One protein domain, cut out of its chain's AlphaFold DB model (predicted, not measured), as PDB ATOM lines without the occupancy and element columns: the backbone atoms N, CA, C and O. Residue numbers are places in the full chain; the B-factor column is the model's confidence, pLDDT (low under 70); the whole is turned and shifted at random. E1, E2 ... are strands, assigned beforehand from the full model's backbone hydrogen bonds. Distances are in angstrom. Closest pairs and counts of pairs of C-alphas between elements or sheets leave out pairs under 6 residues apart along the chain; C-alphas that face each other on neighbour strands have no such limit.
ATOM      1  N   VAL A 116     136.095 -43.398 -25.858       93.75
ATOM      2  CA  VAL A 116     136.703 -42.725 -24.705       93.75
ATOM      3  C   VAL A 116     137.270 -41.383 -25.155       93.75
ATOM      4  O   VAL A 116     138.067 -41.348 -26.095       93.75
ATOM      5  N   VAL A 117     136.859 -40.300 -24.497       95.62
ATOM      6  CA  VAL A 117     137.298 -38.921 -24.767       95.62
ATOM      7  C   VAL A 117     137.474 -38.127 -23.481       95.62
ATOM      8  O   VAL A 117     136.917 -38.485 -22.449       95.62
ATOM      9  N   THR A 118     138.208 -37.022 -23.536       96.19
ATOM     10  CA  THR A 118     138.264 -36.050 -22.436       96.19
ATOM     11  C   THR A 118     137.096 -35.071 -22.534       96.19
ATOM     12  O   THR A 118     136.588 -34.794 -23.626       96.19
ATOM     13  N   VAL A 119     136.681 -34.499 -21.404       94.81
ATOM     14  CA  VAL A 119     135.724 -33.385 -21.387       94.81
ATOM     15  C   VAL A 119     136.136 -32.275 -22.365       94.81
ATOM     16  O   VAL A 119     137.271 -31.798 -22.369       94.81
ATOM     17  N   GLY A 120     135.188 -31.885 -23.220       93.62
ATOM     18  CA  GLY A 120     135.350 -30.869 -24.260       93.62
ATOM     19  C   GLY A 120     135.976 -31.341 -25.572       93.62
ATOM     20  O   GLY A 120     136.027 -30.555 -26.524       93.62
ATOM     21  N   GLU A 121     136.402 -32.599 -25.682       96.12
ATOM     22  CA  GLU A 121     136.787 -33.189 -26.967       96.12
ATOM     23  C   GLU A 121     135.556 -33.615 -27.782       96.12
ATOM     24  O   GLU A 121     134.535 -34.045 -27.242       96.12
ATOM     25  N   GLY A 122     135.651 -33.489 -29.106       94.94
ATOM     26  CA  GLY A 122     134.635 -34.007 -30.022       94.94
ATOM     27  C   GLY A 122     134.759 -35.521 -30.187       94.94
ATOM     28  O   GLY A 122     135.847 -36.082 -30.040       94.94
ATOM     29  N   PHE A 123     133.656 -36.185 -30.521       95.31
ATOM     30  CA  PHE A 123     133.612 -37.634 -30.710       95.31
ATOM     31  C   PHE A 123     132.579 -38.035 -31.759       95.31
ATOM     32  O   PHE A 123     131.623 -37.311 -32.024       95.31
ATOM     33  N   GLU A 124     132.760 -39.216 -32.344       92.38
ATOM     34  CA  GLU A 124     131.880 -39.739 -33.386       92.38
ATOM     35  C   GLU A 124     131.274 -41.067 -32.940       92.38
ATOM     36  O   GLU A 124     131.985 -41.995 -32.555       92.38
ATOM     37  N   LEU A 125     129.948 -41.143 -32.991       90.69
ATOM     38  CA  LEU A 125     129.169 -42.349 -32.748       90.69
ATOM     39  C   LEU A 125     128.414 -42.716 -34.033       90.69
ATOM     40  O   LEU A 125     128.252 -41.880 -34.926       90.69
ATOM     41  N   PRO A 126     127.887 -43.946 -34.155       86.69
ATOM     42  CA  PRO A 126     127.105 -44.309 -35.327       86.69
ATOM     43  C   PRO A 126     125.873 -43.401 -35.483       86.69
ATOM     44  O   PRO A 126     124.910 -43.482 -34.720       86.69
ATOM     45  N   GLY A 127     125.898 -42.546 -36.506       84.81
ATOM     46  CA  GLY A 127     124.796 -41.656 -36.852       84.81
ATOM     47  C   GLY A 127     124.806 -40.284 -36.169       84.81
ATOM     48  O   GLY A 127     123.824 -39.555 -36.332       84.81
ATOM     49  N   VAL A 128     125.843 -39.946 -35.390       90.31
ATOM     50  CA  VAL A 128     126.014 -38.624 -34.771       90.31
ATOM     51  C   VAL A 128     127.493 -38.287 -34.565       90.31
ATOM     52  O   VAL A 128     128.249 -39.074 -34.002       90.31
ATOM     53  N   SER A 129     127.891 -37.085 -34.973       92.88
ATOM     54  CA  SER A 129     129.227 -36.526 -34.762       92.88
ATOM     55  C   SER A 129     129.116 -35.302 -33.856       92.88
ATOM     56  O   SER A 129     128.433 -34.343 -34.206       92.88
ATOM     57  N   VAL A 130     129.715 -35.350 -32.667       95.12
ATOM     58  CA  VAL A 130     129.664 -34.286 -31.653       95.12
ATOM     59  C   VAL A 130     130.906 -33.406 -31.766       95.12
ATOM     60  O   VAL A 130     132.034 -33.904 -31.786       95.12
ATOM     61  N   ASP A 131     130.701 -32.090 -31.823       96.50
ATOM     62  CA  ASP A 131     131.775 -31.107 -31.952       96.50
ATOM     63  C   ASP A 131     132.556 -30.930 -30.640       96.50
ATOM     64  O   ASP A 131     132.028 -31.074 -29.536       96.50
ATOM     65  N   ALA A 132     133.832 -30.558 -30.757       96.31
ATOM     66  CA  ALA A 132     134.640 -30.150 -29.611       96.31
ATOM     67  C   ALA A 132     134.217 -28.767 -29.079       96.31
ATOM     68  O   ALA A 132     133.692 -27.936 -29.821       96.31
ATOM     69  N   GLY A 133     134.550 -28.479 -27.820       94.25
ATOM     70  CA  GLY A 133     134.328 -27.173 -27.187       94.25
ATOM     71  C   GLY A 133     133.146 -27.108 -26.220       94.25
ATOM     72  O   GLY A 133     132.867 -26.030 -25.699       94.25
ATOM     73  N   TRP A 134     132.488 -28.237 -25.953       96.38
ATOM     74  CA  TRP A 134     131.556 -28.361 -24.837       96.38
ATOM     75  C   TRP A 134     132.299 -28.345 -23.496       96.38
ATOM     76  O   TRP A 134     133.493 -28.628 -23.422       96.38
ATOM     77  N   SER A 135     131.606 -27.998 -22.419       95.12
ATOM     78  CA  SER A 135     132.211 -27.926 -21.087       95.12
ATOM     79  C   SER A 135     131.215 -28.285 -20.000       95.12
ATOM     80  O   SER A 135     130.008 -28.287 -20.227       95.12
ATOM     81  N   LEU A 136     131.730 -28.557 -18.805       94.12
ATOM     82  CA  LEU A 136     130.916 -28.688 -17.606       94.12
ATOM     83  C   LEU A 136     130.820 -27.333 -16.900       94.12
ATOM     84  O   LEU A 136     131.826 -26.645 -16.730       94.12
ATOM     85  N   ALA A 137     129.619 -26.963 -16.475       92.44
ATOM     86  CA  ALA A 137     129.365 -25.739 -15.729       92.44
ATOM     87  C   ALA A 137     128.554 -26.014 -14.467       92.44
ATOM     88  O   ALA A 137     127.831 -27.005 -14.372       92.44
ATOM     89  N   ASP A 138     128.673 -25.134 -13.477       91.06
ATOM     90  CA  ASP A 138     127.907 -25.253 -12.241       91.06
ATOM     91  C   ASP A 138     126.446 -24.851 -12.472       91.06
ATOM     92  O   ASP A 138     126.117 -23.683 -12.701       91.06
ATOM     93  N   GLY A 139     125.568 -25.842 -12.379       86.25
ATOM     94  CA  GLY A 139     124.128 -25.719 -12.498       86.25
ATOM     95  C   GLY A 139     123.413 -25.572 -11.157       86.25
ATOM     96  O   GLY A 139     123.988 -25.608 -10.068       86.25
ATOM     97  N   SER A 140     122.088 -25.430 -11.223       82.94
ATOM     98  CA  SER A 140     121.245 -25.309 -10.019       82.94
ATOM     99  C   SER A 140     120.998 -26.635  -9.286       82.94
ATOM    100  O   SER A 140     120.680 -26.626  -8.095       82.94
ATOM    101  N   LEU A 141     121.123 -27.763  -9.994       81.94
ATOM    102  CA  LEU A 141     120.849 -29.115  -9.492       81.94
ATOM    103  C   LEU A 141     122.082 -30.029  -9.513       81.94
ATOM    104  O   LEU A 141     121.997 -31.153  -9.024       81.94
ATOM    105  N   GLY A 142     123.201 -29.563 -10.066       86.69
ATOM    106  CA  GLY A 142     124.361 -30.381 -10.389       86.69
ATOM    107  C   GLY A 142     125.296 -29.652 -11.349       86.69
ATOM    108  O   GLY A 142     125.222 -28.432 -11.459       86.69
ATOM    109  N   ARG A 143     126.153 -30.391 -12.049       90.75
ATOM    110  CA  ARG A 143     126.988 -29.880 -13.139       90.75
ATOM    111  C   ARG A 143     126.284 -30.107 -14.475       90.75
ATOM    112  O   ARG A 143     125.907 -31.236 -14.789       90.75
ATOM    113  N   ASP A 144     126.105 -29.043 -15.241       92.81
ATOM    114  CA  ASP A 144     125.435 -29.057 -16.538       92.81
ATOM    115  C   ASP A 144     126.467 -29.182 -17.665       92.81
ATOM    116  O   ASP A 144     127.575 -28.654 -17.569       92.81
ATOM    117  N   VAL A 145     126.106 -29.883 -18.741       94.50
ATOM    118  CA  VAL A 145     126.897 -29.918 -19.980       94.50
ATOM    119  C   VAL A 145     126.454 -28.743 -20.848       94.50
ATOM    120  O   VAL A 145     125.301 -28.690 -21.271       94.50
ATOM    121  N   GLU A 146     127.357 -27.805 -21.119       94.75
ATOM    122  CA  GLU A 146     127.077 -26.596 -21.896       94.75
ATOM    123  C   GLU A 146     127.809 -26.593 -23.240       94.75
ATOM    124  O   GLU A 146     128.931 -27.086 -23.368       94.75
ATOM    125  N   GLY A 147     127.179 -25.987 -24.252       93.75
ATOM    126  CA  GLY A 147     127.800 -25.739 -25.558       93.75
ATOM    127  C   GLY A 147     128.008 -26.983 -26.425       93.75
ATOM    128  O   GLY A 147     128.757 -26.915 -27.395       93.75
ATOM    129  N   MET A 148     127.370 -28.108 -26.094       96.19
ATOM    130  CA  MET A 148     127.484 -29.341 -26.869       96.19
ATOM    131  C   MET A 148     126.604 -29.287 -28.119       96.19
ATOM    132  O   MET A 148     125.380 -29.178 -28.037       96.19
ATOM    133  N   THR A 149     127.241 -29.387 -29.285       94.81
ATOM    134  CA  THR A 149     126.575 -29.421 -30.590       94.81
ATOM    135  C   THR A 149     126.926 -30.691 -31.345       94.81
ATOM    136  O   THR A 149     128.001 -31.260 -31.157       94.81
ATOM    137  N   ALA A 150     126.009 -31.154 -32.190       93.31
ATOM    138  CA  ALA A 150     126.201 -32.364 -32.966       93.31
ATOM    139  C   ALA A 150     125.670 -32.246 -34.397       93.31
ATOM    140  O   ALA A 150     124.691 -31.563 -34.684       93.31
ATOM    141  N   THR A 151     126.308 -32.975 -35.297       92.44
ATOM    142  CA  THR A 151     125.886 -33.207 -36.676       92.44
ATOM    143  C   THR A 151     125.296 -34.610 -36.746       92.44
ATOM    144  O   THR A 151     125.917 -35.576 -36.307       92.44
ATOM    145  N   LEU A 152     124.077 -34.735 -37.260       88.12
ATOM    146  CA  LEU A 152     123.368 -36.006 -37.368       88.12
ATOM    147  C   LEU A 152     123.487 -36.531 -38.798       88.12
ATOM    148  O   LEU A 152     123.071 -35.861 -39.749       88.12
ATOM    149  N   ASP A 153     124.007 -37.752 -38.949       82.00
ATOM    150  CA  ASP A 153     123.999 -38.459 -40.229       82.00
ATOM    151  C   ASP A 153     122.591 -39.002 -40.466       82.00
ATOM    152  O   ASP A 153     122.262 -40.152 -40.152       82.00
ATOM    153  N   THR A 154     121.723 -38.134 -40.973       72.19
ATOM    154  CA  THR A 154     120.382 -38.505 -41.397       72.19
ATOM    155  C   THR A 154     120.251 -38.395 -42.911       72.19
ATOM    156  O   THR A 154     120.550 -37.364 -43.515       72.19
ATOM    157  N   THR A 155     119.837 -39.494 -43.542       63.69
ATOM    158  CA  THR A 155     119.428 -39.537 -44.955       63.69
ATOM    159  C   THR A 155     117.958 -39.189 -45.146       63.69
ATOM    160  O   THR A 155     117.538 -38.951 -46.278       63.69
ATOM    161  N   ASP A 156     117.196 -39.157 -44.056       56.47
ATOM    162  CA  ASP A 156     115.754 -38.972 -44.036       56.47
ATOM    163  C   ASP A 156     115.436 -37.670 -43.282       56.47
ATOM    164  O   ASP A 156     115.955 -37.410 -42.199       56.47
ATOM    165  N   GLU A 157     114.616 -36.802 -43.870       56.59
ATOM    166  CA  GLU A 157     114.232 -35.505 -43.277       56.59
ATOM    167  C   GLU A 157     113.244 -35.657 -42.098       56.59
ATOM    168  O   GLU A 157     112.778 -34.662 -41.545       56.59
ATOM    169  N   ASP A 158     112.917 -36.896 -41.722       56.09
ATOM    170  CA  ASP A 158     112.079 -37.232 -40.578       56.09
ATOM    171  C   ASP A 158     112.902 -37.212 -39.274       56.09
ATOM    172  O   ASP A 158     114.052 -37.649 -39.242       56.09
ATOM    173  N   GLU A 159     112.287 -36.701 -38.204       62.78
ATOM    174  CA  GLU A 159     112.822 -36.481 -36.850       62.78
ATOM    175  C   GLU A 159     113.827 -37.560 -36.391       62.78
ATOM    176  O   GLU A 159     113.472 -38.621 -35.869       62.78
ATOM    177  N   ALA A 160     115.119 -37.291 -36.594       74.56
ATOM    178  CA  ALA A 160     116.195 -38.158 -36.140       74.56
ATOM    179  C   ALA A 160     116.565 -37.772 -34.707       74.56
ATOM    180  O   ALA A 160     117.218 -36.752 -34.483       74.56
ATOM    181  N   VAL A 161     116.149 -38.594 -33.743       84.12
ATOM    182  CA  VAL A 161     116.625 -38.523 -32.357       84.12
ATOM    183  C   VAL A 161     117.794 -39.495 -32.194       84.12
ATOM    184  O   VAL A 161     117.756 -40.628 -32.687       84.12
ATOM    185  N   ARG A 162     118.862 -39.053 -31.527       87.88
ATOM    186  CA  ARG A 162     119.980 -39.898 -31.088       87.88
ATOM    187  C   ARG A 162     120.160 -39.754 -29.593       87.88
ATOM    188  O   ARG A 162     120.137 -38.644 -29.069       87.88
ATOM    189  N   ILE A 163     120.336 -40.889 -28.929       91.00
ATOM    190  CA  ILE A 163     120.509 -40.969 -27.484       91.00
ATOM    191  C   ILE A 163     121.842 -41.655 -27.219       91.00
ATOM    192  O   ILE A 163     122.194 -42.643 -27.864       91.00
ATOM    193  N   PHE A 164     122.604 -41.127 -26.277       92.19
ATOM    194  CA  PHE A 164     123.825 -41.761 -25.805       92.19
ATOM    195  C   PHE A 164     124.015 -41.475 -24.321       92.19
ATOM    196  O   PHE A 164     123.522 -40.474 -23.797       92.19
ATOM    197  N   SER A 165     124.708 -42.375 -23.636       93.12
ATOM    198  CA  SER A 165     125.098 -42.194 -22.244       93.12
ATOM    199  C   SER A 165     126.572 -41.823 -22.155       93.12
ATOM    200  O   SER A 165     127.387 -42.223 -22.987       93.12
ATOM    201  N   MET A 166     126.911 -41.042 -21.138       93.25
ATOM    202  CA  MET A 166     128.279 -40.654 -20.818       93.25
ATOM    203  C   MET A 166     128.564 -41.076 -19.381       93.25
ATOM    204  O   MET A 166     127.829 -40.695 -18.470       93.25
ATOM    205  N   SER A 167     129.617 -41.866 -19.194       92.69
ATOM    206  CA  SER A 167     130.124 -42.276 -17.887       92.69
ATOM    207  C   SER A 167     131.477 -41.617 -17.654       92.69
ATOM    208  O   SER A 167     132.389 -41.768 -18.465       92.69
ATOM    209  N   PHE A 168     131.592 -40.853 -16.574       93.12
ATOM    210  CA  PHE A 168     132.776 -40.075 -16.234       93.12
ATOM    211  C   PHE A 168     133.649 -40.828 -15.233       93.12
ATOM    212  O   PHE A 168     133.156 -41.552 -14.357       93.12
ATOM    213  N   GLU A 169     134.958 -40.603 -15.312       88.31
ATOM    214  CA  GLU A 169     135.877 -41.046 -14.272       88.31
ATOM    215  C   GLU A 169     135.448 -40.459 -12.914       88.31
ATOM    216  O   GLU A 169     135.294 -39.250 -12.754       88.31
ATOM    217  N   GLY A 170     135.205 -41.333 -11.933       82.12
ATOM    218  CA  GLY A 170     134.642 -40.957 -10.631       82.12
ATOM    219  C   GLY A 170     133.252 -41.535 -10.357       82.12
ATOM    220  O   GLY A 170     132.865 -41.597  -9.196       82.12
ATOM    221  N   GLY A 171     132.568 -42.054 -11.385       83.38
ATOM    222  CA  GLY A 171     131.295 -42.774 -11.246       83.38
ATOM    223  C   GLY A 171     130.059 -41.997 -11.692       83.38
ATOM    224  O   GLY A 171     128.976 -42.578 -11.706       83.38
ATOM    225  N   ALA A 172     130.222 -40.738 -12.109       89.38
ATOM    226  CA  ALA A 172     129.107 -39.926 -12.574       89.38
ATOM    227  C   ALA A 172     128.602 -40.421 -13.931       89.38
ATOM    228  O   ALA A 172     129.387 -40.763 -14.815       89.38
ATOM    229  N   GLU A 173     127.287 -40.424 -14.116       90.19
ATOM    230  CA  GLU A 173     126.645 -40.869 -15.349       90.19
ATOM    231  C   GLU A 173     125.584 -39.855 -15.780       90.19
ATOM    232  O   GLU A 173     124.832 -39.333 -14.955       90.19
ATOM    233  N   THR A 174     125.500 -39.589 -17.081       92.75
ATOM    234  CA  THR A 174     124.407 -38.808 -17.671       92.75
ATOM    235  C   THR A 174     123.934 -39.415 -18.986       92.75
ATOM    236  O   THR A 174     124.618 -40.229 -19.608       92.75
ATOM    237  N   VAL A 175     122.736 -39.017 -19.396       93.81
ATOM    238  CA  VAL A 175     122.135 -39.359 -20.682       93.81
ATOM    239  C   VAL A 175     121.943 -38.070 -21.466       93.81
ATOM    240  O   VAL A 175     121.407 -37.093 -20.938       93.81
ATOM    241  N   CYS A 176     122.367 -38.097 -22.724       94.38
ATOM    242  CA  CYS A 176     122.299 -36.983 -23.652       94.38
ATOM    243  C   CYS A 176     121.425 -37.336 -24.855       94.38
ATOM    244  O   CYS A 176     121.410 -38.475 -25.332       94.38
ATOM    245  N   THR A 177     120.702 -36.341 -25.354       92.69
ATOM    246  CA  THR A 177     119.806 -36.449 -26.504       92.69
ATOM    247  C   THR A 177     120.128 -35.368 -27.525       92.69
ATOM    248  O   THR A 177     120.180 -34.187 -27.180       92.69
ATOM    249  N   ALA A 178     120.301 -35.774 -28.780       90.56
ATOM    250  CA  ALA A 178     120.433 -34.889 -29.930       90.56
ATOM    251  C   ALA A 178     119.212 -35.075 -30.844       90.56
ATOM    252  O   ALA A 178     118.965 -36.190 -31.316       90.56
ATOM    253  N   SER A 179     118.452 -34.008 -31.085       85.81
ATOM    254  CA  SER A 179     117.232 -34.019 -31.902       85.81
ATOM    255  C   SER A 179     117.259 -32.932 -32.974       85.81
ATOM    256  O   SER A 179     117.732 -31.816 -32.772       85.81
ATOM    257  N   THR A 180     116.729 -33.266 -34.149       78.00
ATOM    258  CA  THR A 180     116.470 -32.306 -35.230       78.00
ATOM    259  C   THR A 180     115.081 -31.696 -35.048       78.00
ATOM    260  O   THR A 180     114.158 -32.019 -35.784       78.00
ATOM    261  N   ASP A 181     114.891 -30.801 -34.076       66.06
ATOM    262  CA  ASP A 181     113.600 -30.113 -33.858       66.06
ATOM    263  C   ASP A 181     113.314 -29.046 -34.948       66.06
ATOM    264  O   ASP A 181     113.132 -27.859 -34.677       66.06
ATOM    265  N   GLY A 182     113.346 -29.440 -36.227       58.72
ATOM    266  CA  GLY A 182     113.142 -28.567 -37.391       58.72
ATOM    267  C   GLY A 182     114.279 -27.571 -37.674       58.72
ATOM    268  O   GLY A 182     114.099 -26.645 -38.468       58.72
ATOM    269  N   GLY A 183     115.434 -27.733 -37.018       60.44
ATOM    270  CA  GLY A 183     116.617 -26.878 -37.151       60.44
ATOM    271  C   GLY A 183     117.588 -27.290 -38.267       60.44
ATOM    272  O   GLY A 183     117.596 -28.425 -38.737       60.44
ATOM    273  N   SER A 184     118.435 -26.344 -38.687       67.75
ATOM    274  CA  SER A 184     119.616 -26.624 -39.523       67.75
ATOM    275  C   SER A 184     120.745 -27.176 -38.654       67.75
ATOM    276  O   SER A 184     120.880 -26.753 -37.513       67.75
ATOM    277  N   GLN A 185     121.571 -28.074 -39.194       81.06
ATOM    278  CA  GLN A 185     122.749 -28.582 -38.484       81.06
ATOM    279  C   GLN A 185     123.789 -27.461 -38.248       81.06
ATOM    280  O   GLN A 185     123.918 -26.580 -39.110       81.06
ATOM    281  N   PRO A 186     124.552 -27.490 -37.139       87.94
ATOM    282  CA  PRO A 186     124.531 -28.508 -36.084       87.94
ATOM    283  C   PRO A 186     123.349 -28.338 -35.113       87.94
ATOM    284  O   PRO A 186     122.872 -27.227 -34.885       87.94
ATOM    285  N   VAL A 187     122.873 -29.453 -34.559       90.69
ATOM    286  CA  VAL A 187     121.832 -29.479 -33.522       90.69
ATOM    287  C   VAL A 187     122.445 -29.315 -32.134       90.69
ATOM    288  O   VAL A 187     123.604 -29.662 -31.915       90.69
ATOM    289  N   GLU A 188     121.664 -28.798 -31.191       91.75
ATOM    290  CA  GLU A 188     122.052 -28.746 -29.782       91.75
ATOM    291  C   GLU A 188     121.861 -30.123 -29.134       91.75
ATOM    292  O   GLU A 188     120.876 -30.818 -29.398       91.75
ATOM    293  N   VAL A 189     122.809 -30.521 -28.288       93.88
ATOM    294  CA  VAL A 189     122.699 -31.730 -27.475       93.88
ATOM    295  C   VAL A 189     122.280 -31.336 -26.068       93.88
ATOM    296  O   VAL A 189     122.947 -30.543 -25.410       93.88
ATOM    297  N   THR A 190     121.186 -31.920 -25.587       93.69
ATOM    298  CA  THR A 190     120.709 -31.723 -24.214       93.69
ATOM    299  C   THR A 190     121.076 -32.927 -23.359       93.69
ATOM    300  O   THR A 190     120.750 -34.055 -23.722       93.69
ATOM    301  N   CYS A 191     121.711 -32.698 -22.210       94.38
ATOM    302  CA  CYS A 191     122.073 -33.743 -21.253       94.38
ATOM    303  C   CYS A 191     121.376 -33.534 -19.907       94.38
ATOM    304  O   CYS A 191     121.049 -32.411 -19.520       94.38
ATOM    305  N   ILE A 192     121.170 -34.624 -19.168       94.00
ATOM    306  CA  ILE A 192     120.690 -34.554 -17.784       94.00
ATOM    307  C   ILE A 192     121.818 -33.998 -16.885       94.00
ATOM    308  O   ILE A 192     122.974 -34.394 -17.055       94.00
ATOM    309  N   PRO A 193     121.527 -33.113 -15.912       90.44
ATOM    310  CA  PRO A 193     122.540 -32.615 -14.982       90.44
ATOM    311  C   PRO A 193     123.234 -33.744 -14.209       90.44
ATOM    312  O   PRO A 193     122.582 -34.680 -13.739       90.44
ATOM    313  N   LEU A 194     124.549 -33.632 -14.038       88.31
ATOM    314  CA  LEU A 194     125.372 -34.549 -13.247       88.31
ATOM    315  C   LEU A 194     125.287 -34.177 -11.765       88.31
ATOM    316  O   LEU A 194     125.479 -33.021 -11.404       88.31
ATOM    317  N   PHE A 195     125.049 -35.144 -10.882       83.12
ATOM    318  CA  PHE A 195     124.898 -34.874  -9.442       83.12
ATOM    319  C   PHE A 195     126.196 -35.011  -8.638       83.12
ATOM    320  O   PHE A 195     126.221 -34.687  -7.450       83.12
ATOM    321  N   GLU A 196     127.255 -35.509  -9.268       83.06
ATOM    322  CA  GLU A 196     128.557 -35.728  -8.646       83.06
ATOM    323  C   GLU A 196     129.568 -34.663  -9.081       83.06
ATOM    324  O   GLU A 196     129.399 -33.992 -10.103       83.06
ATOM    325  N   ASP A 197     130.615 -34.489  -8.275       84.06
ATOM    326  CA  ASP A 197     131.704 -33.555  -8.552       84.06
ATOM    327  C   ASP A 197     132.640 -34.189  -9.593       84.06
ATOM    328  O   ASP A 197     133.372 -35.136  -9.295       84.06
ATOM    329  N   VAL A 198     132.537 -33.720 -10.837       88.00
ATOM    330  CA  VAL A 198     133.294 -34.228 -11.989       88.00
ATOM    331  C   VAL A 198     134.301 -33.164 -12.424       88.00
ATOM    332  O   VAL A 198     133.870 -32.044 -12.708       88.00
ATOM    333  N   PRO A 199     135.608 -33.470 -12.520       89.44
ATOM    334  CA  PRO A 199     136.613 -32.492 -12.929       89.44
ATOM    335  C   PRO A 199     136.448 -32.054 -14.394       89.44
ATOM    336  O   PRO A 199     135.911 -32.786 -15.224       89.44
ATOM    337  N   ASP A 200     136.917 -30.846 -14.719       89.31
ATOM    338  CA  ASP A 200     136.787 -30.254 -16.063       89.31
ATOM    339  C   ASP A 200     137.630 -30.973 -17.132       89.31
ATOM    340  O   ASP A 200     137.416 -30.765 -18.321       89.31
ATOM    341  N   ASP A 201     138.593 -31.796 -16.718       91.38
ATOM    342  CA  ASP A 201     139.475 -32.612 -17.554       91.38
ATOM    343  C   ASP A 201     139.225 -34.121 -17.379       91.38
ATOM    344  O   ASP A 201     140.098 -34.934 -17.678       91.38
ATOM    345  N   ALA A 202     138.041 -34.507 -16.883       92.75
ATOM    346  CA  ALA A 202     137.683 -35.908 -16.685       92.75
ATOM    347  C   ALA A 202     137.717 -36.708 -17.997       92.75
ATOM    348  O   ALA A 202     137.288 -36.230 -19.052       92.75
ATOM    349  N   GLU A 203     138.158 -37.964 -17.908       93.62
ATOM    350  CA  GLU A 203     137.946 -38.945 -18.968       93.62
ATOM    351  C   GLU A 203     136.481 -39.409 -18.956       93.62
ATOM    352  O   GLU A 203     135.876 -39.616 -17.898       93.62
ATOM    353  N   VAL A 204     135.905 -39.556 -20.146       94.88
ATOM    354  CA  VAL A 204     134.499 -39.873 -20.371       94.88
ATOM    355  C   VAL A 204     134.384 -41.031 -21.347       94.88
ATOM    356  O   VAL A 204     134.869 -40.972 -22.474       94.88
ATOM    357  N   THR A 205     133.691 -42.082 -20.926       94.06
ATOM    358  CA  THR A 205     133.283 -43.187 -21.792       94.06
ATOM    359  C   THR A 205     131.880 -42.917 -22.317       94.06
ATOM    360  O   THR A 205     130.914 -42.886 -21.554       94.06
ATOM    361  N   VAL A 206     131.758 -42.729 -23.626       93.81
ATOM    362  CA  VAL A 206     130.501 -42.450 -24.318       93.81
ATOM    363  C   VAL A 206     129.979 -43.723 -24.971       93.81
ATOM    364  O   VAL A 206     130.685 -44.353 -25.757       93.81
ATOM    365  N   THR A 207     128.738 -44.099 -24.663       91.56
ATOM    366  CA  THR A 207     128.099 -45.312 -25.188       91.56
ATOM    367  C   THR A 207     126.834 -44.953 -25.971       91.56
ATOM    368  O   THR A 207     125.907 -44.365 -25.400       91.56
ATOM    369  N   PRO A 208     126.748 -45.294 -27.268       88.44
ATOM    370  CA  PRO A 208     125.517 -45.108 -28.026       88.44
ATOM    371  C   PRO A 208     124.374 -45.942 -27.433       88.44
ATOM    372  O   PRO A 208     124.542 -47.100 -27.059       88.44
ATOM    373  N   THR A 209     123.184 -45.352 -27.345       80.50
ATOM    374  CA  THR A 209     121.965 -46.050 -26.918       80.50
ATOM    375  C   THR A 209     120.967 -46.018 -28.076       80.50
ATOM    376  O   THR A 209     120.465 -44.948 -28.418       80.50
ATOM    377  N   PHE A 210     120.715 -47.168 -28.711       62.75
ATOM    378  CA  PHE A 210     119.756 -47.291 -29.824       62.75
ATOM    379  C   PHE A 210     118.381 -47.774 -29.360       62.75
ATOM    380  O   PHE A 210     118.330 -48.654 -28.467       62.75
TER     381      PHE A 210
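AT A GLANCE: This is residues 116 to 210 of the 210 residues of the protein "DUF2510 domain-containing protein" of Phycicoccus endophyticus (UniProt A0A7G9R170). The domain is a small, somewhat flattened barrel: one antiparallel sheet of eight strands is curled round until its edge strands E1 and E2 come near each other, nearly closing it. The long strands E10, E7 and E8 make most of one wall, the short strands E6, E3 and E2 stand opposite, and the small hairpin E4 and E5 lies beyond E6 along the barrel. The printed part has 95 residues with ten named strands, E1 to E10 in order along the chain, and no named helix, and its class is all strand. The large sheet runs E1 E10 E7 E8 E9 E6 E3 E2, and E4 and E5 form a second, antiparallel sheet. The whole is compact, with a radius of gyration of the C-alphas of 12.9 A and spans of 39 by 26 by 22 A.

IN THESE COORDINATES: E1, residues 116 to 118, begins at C-alpha 116 (136.703, -42.725, -24.705). E2 is residues 123 to 125, E3 128 to 130, E4 135 to 138, E5 143 to 146 and E6 149 to 152. E7, residues 161 to 168, is the longest strand by residues and spans 22.9 A from C-alpha 161 (116.625, -38.523, -32.357). E8, residues 173 to 179, spans 20.2 A, and E9, residues 187 to 191, 13.0 A. E10, residues 203 to 209, spans 19.2 A and ends at C-alpha 209 (121.965, -46.050, -26.918).

HOW THE PARTS SIT: The large sheet is strongly twisted and is a folded sheet, bent back on itself: E1 E10 E7 E8 face E6 E3 E2, with E9 as the hinge. Edge strand E1 pairs with E10, N 117 to O 204 at 2.9 A. E10 and E7 pair through N 205 and O 167, 2.8 A. E7 E8 E9 form a meander, each strand the antiparallel neighbour of the one before; N 164 and O 176 are 3.1 A apart, N 177 and O 190 2.8 A. E6 E7 E8 E9 and E7 E8 E9 E10 are Greek keys, a meander whose fourth strand pairs back antiparallel. E9 is staggered, pairing with E6 over residues 187 to 188, where N 187 and O 150 are 2.8 A apart. E6 pairs with E3, N 151 to O 129 at 2.8 A, and hairpin E2 and E3 has N 130 and O 123 at 2.8 A. The closest C-alphas of E1 and E2, Val 117 and Phe 123, are 7.1 A apart. In hairpin E4 and E5, N 137 and O 144 are 2.9 A apart; E5 runs on into E6 at 59 degrees.

THE WHOLE: The C-alphas farthest apart are those of Asp 156 and Asp 197, 39.3 A. The printed part has no cut; the link from E9 to E10, 11 residues, is long. The mean pLDDT of the printed part is 87.3, with residues 155 to 159, 181 to 184 and 210 under 70.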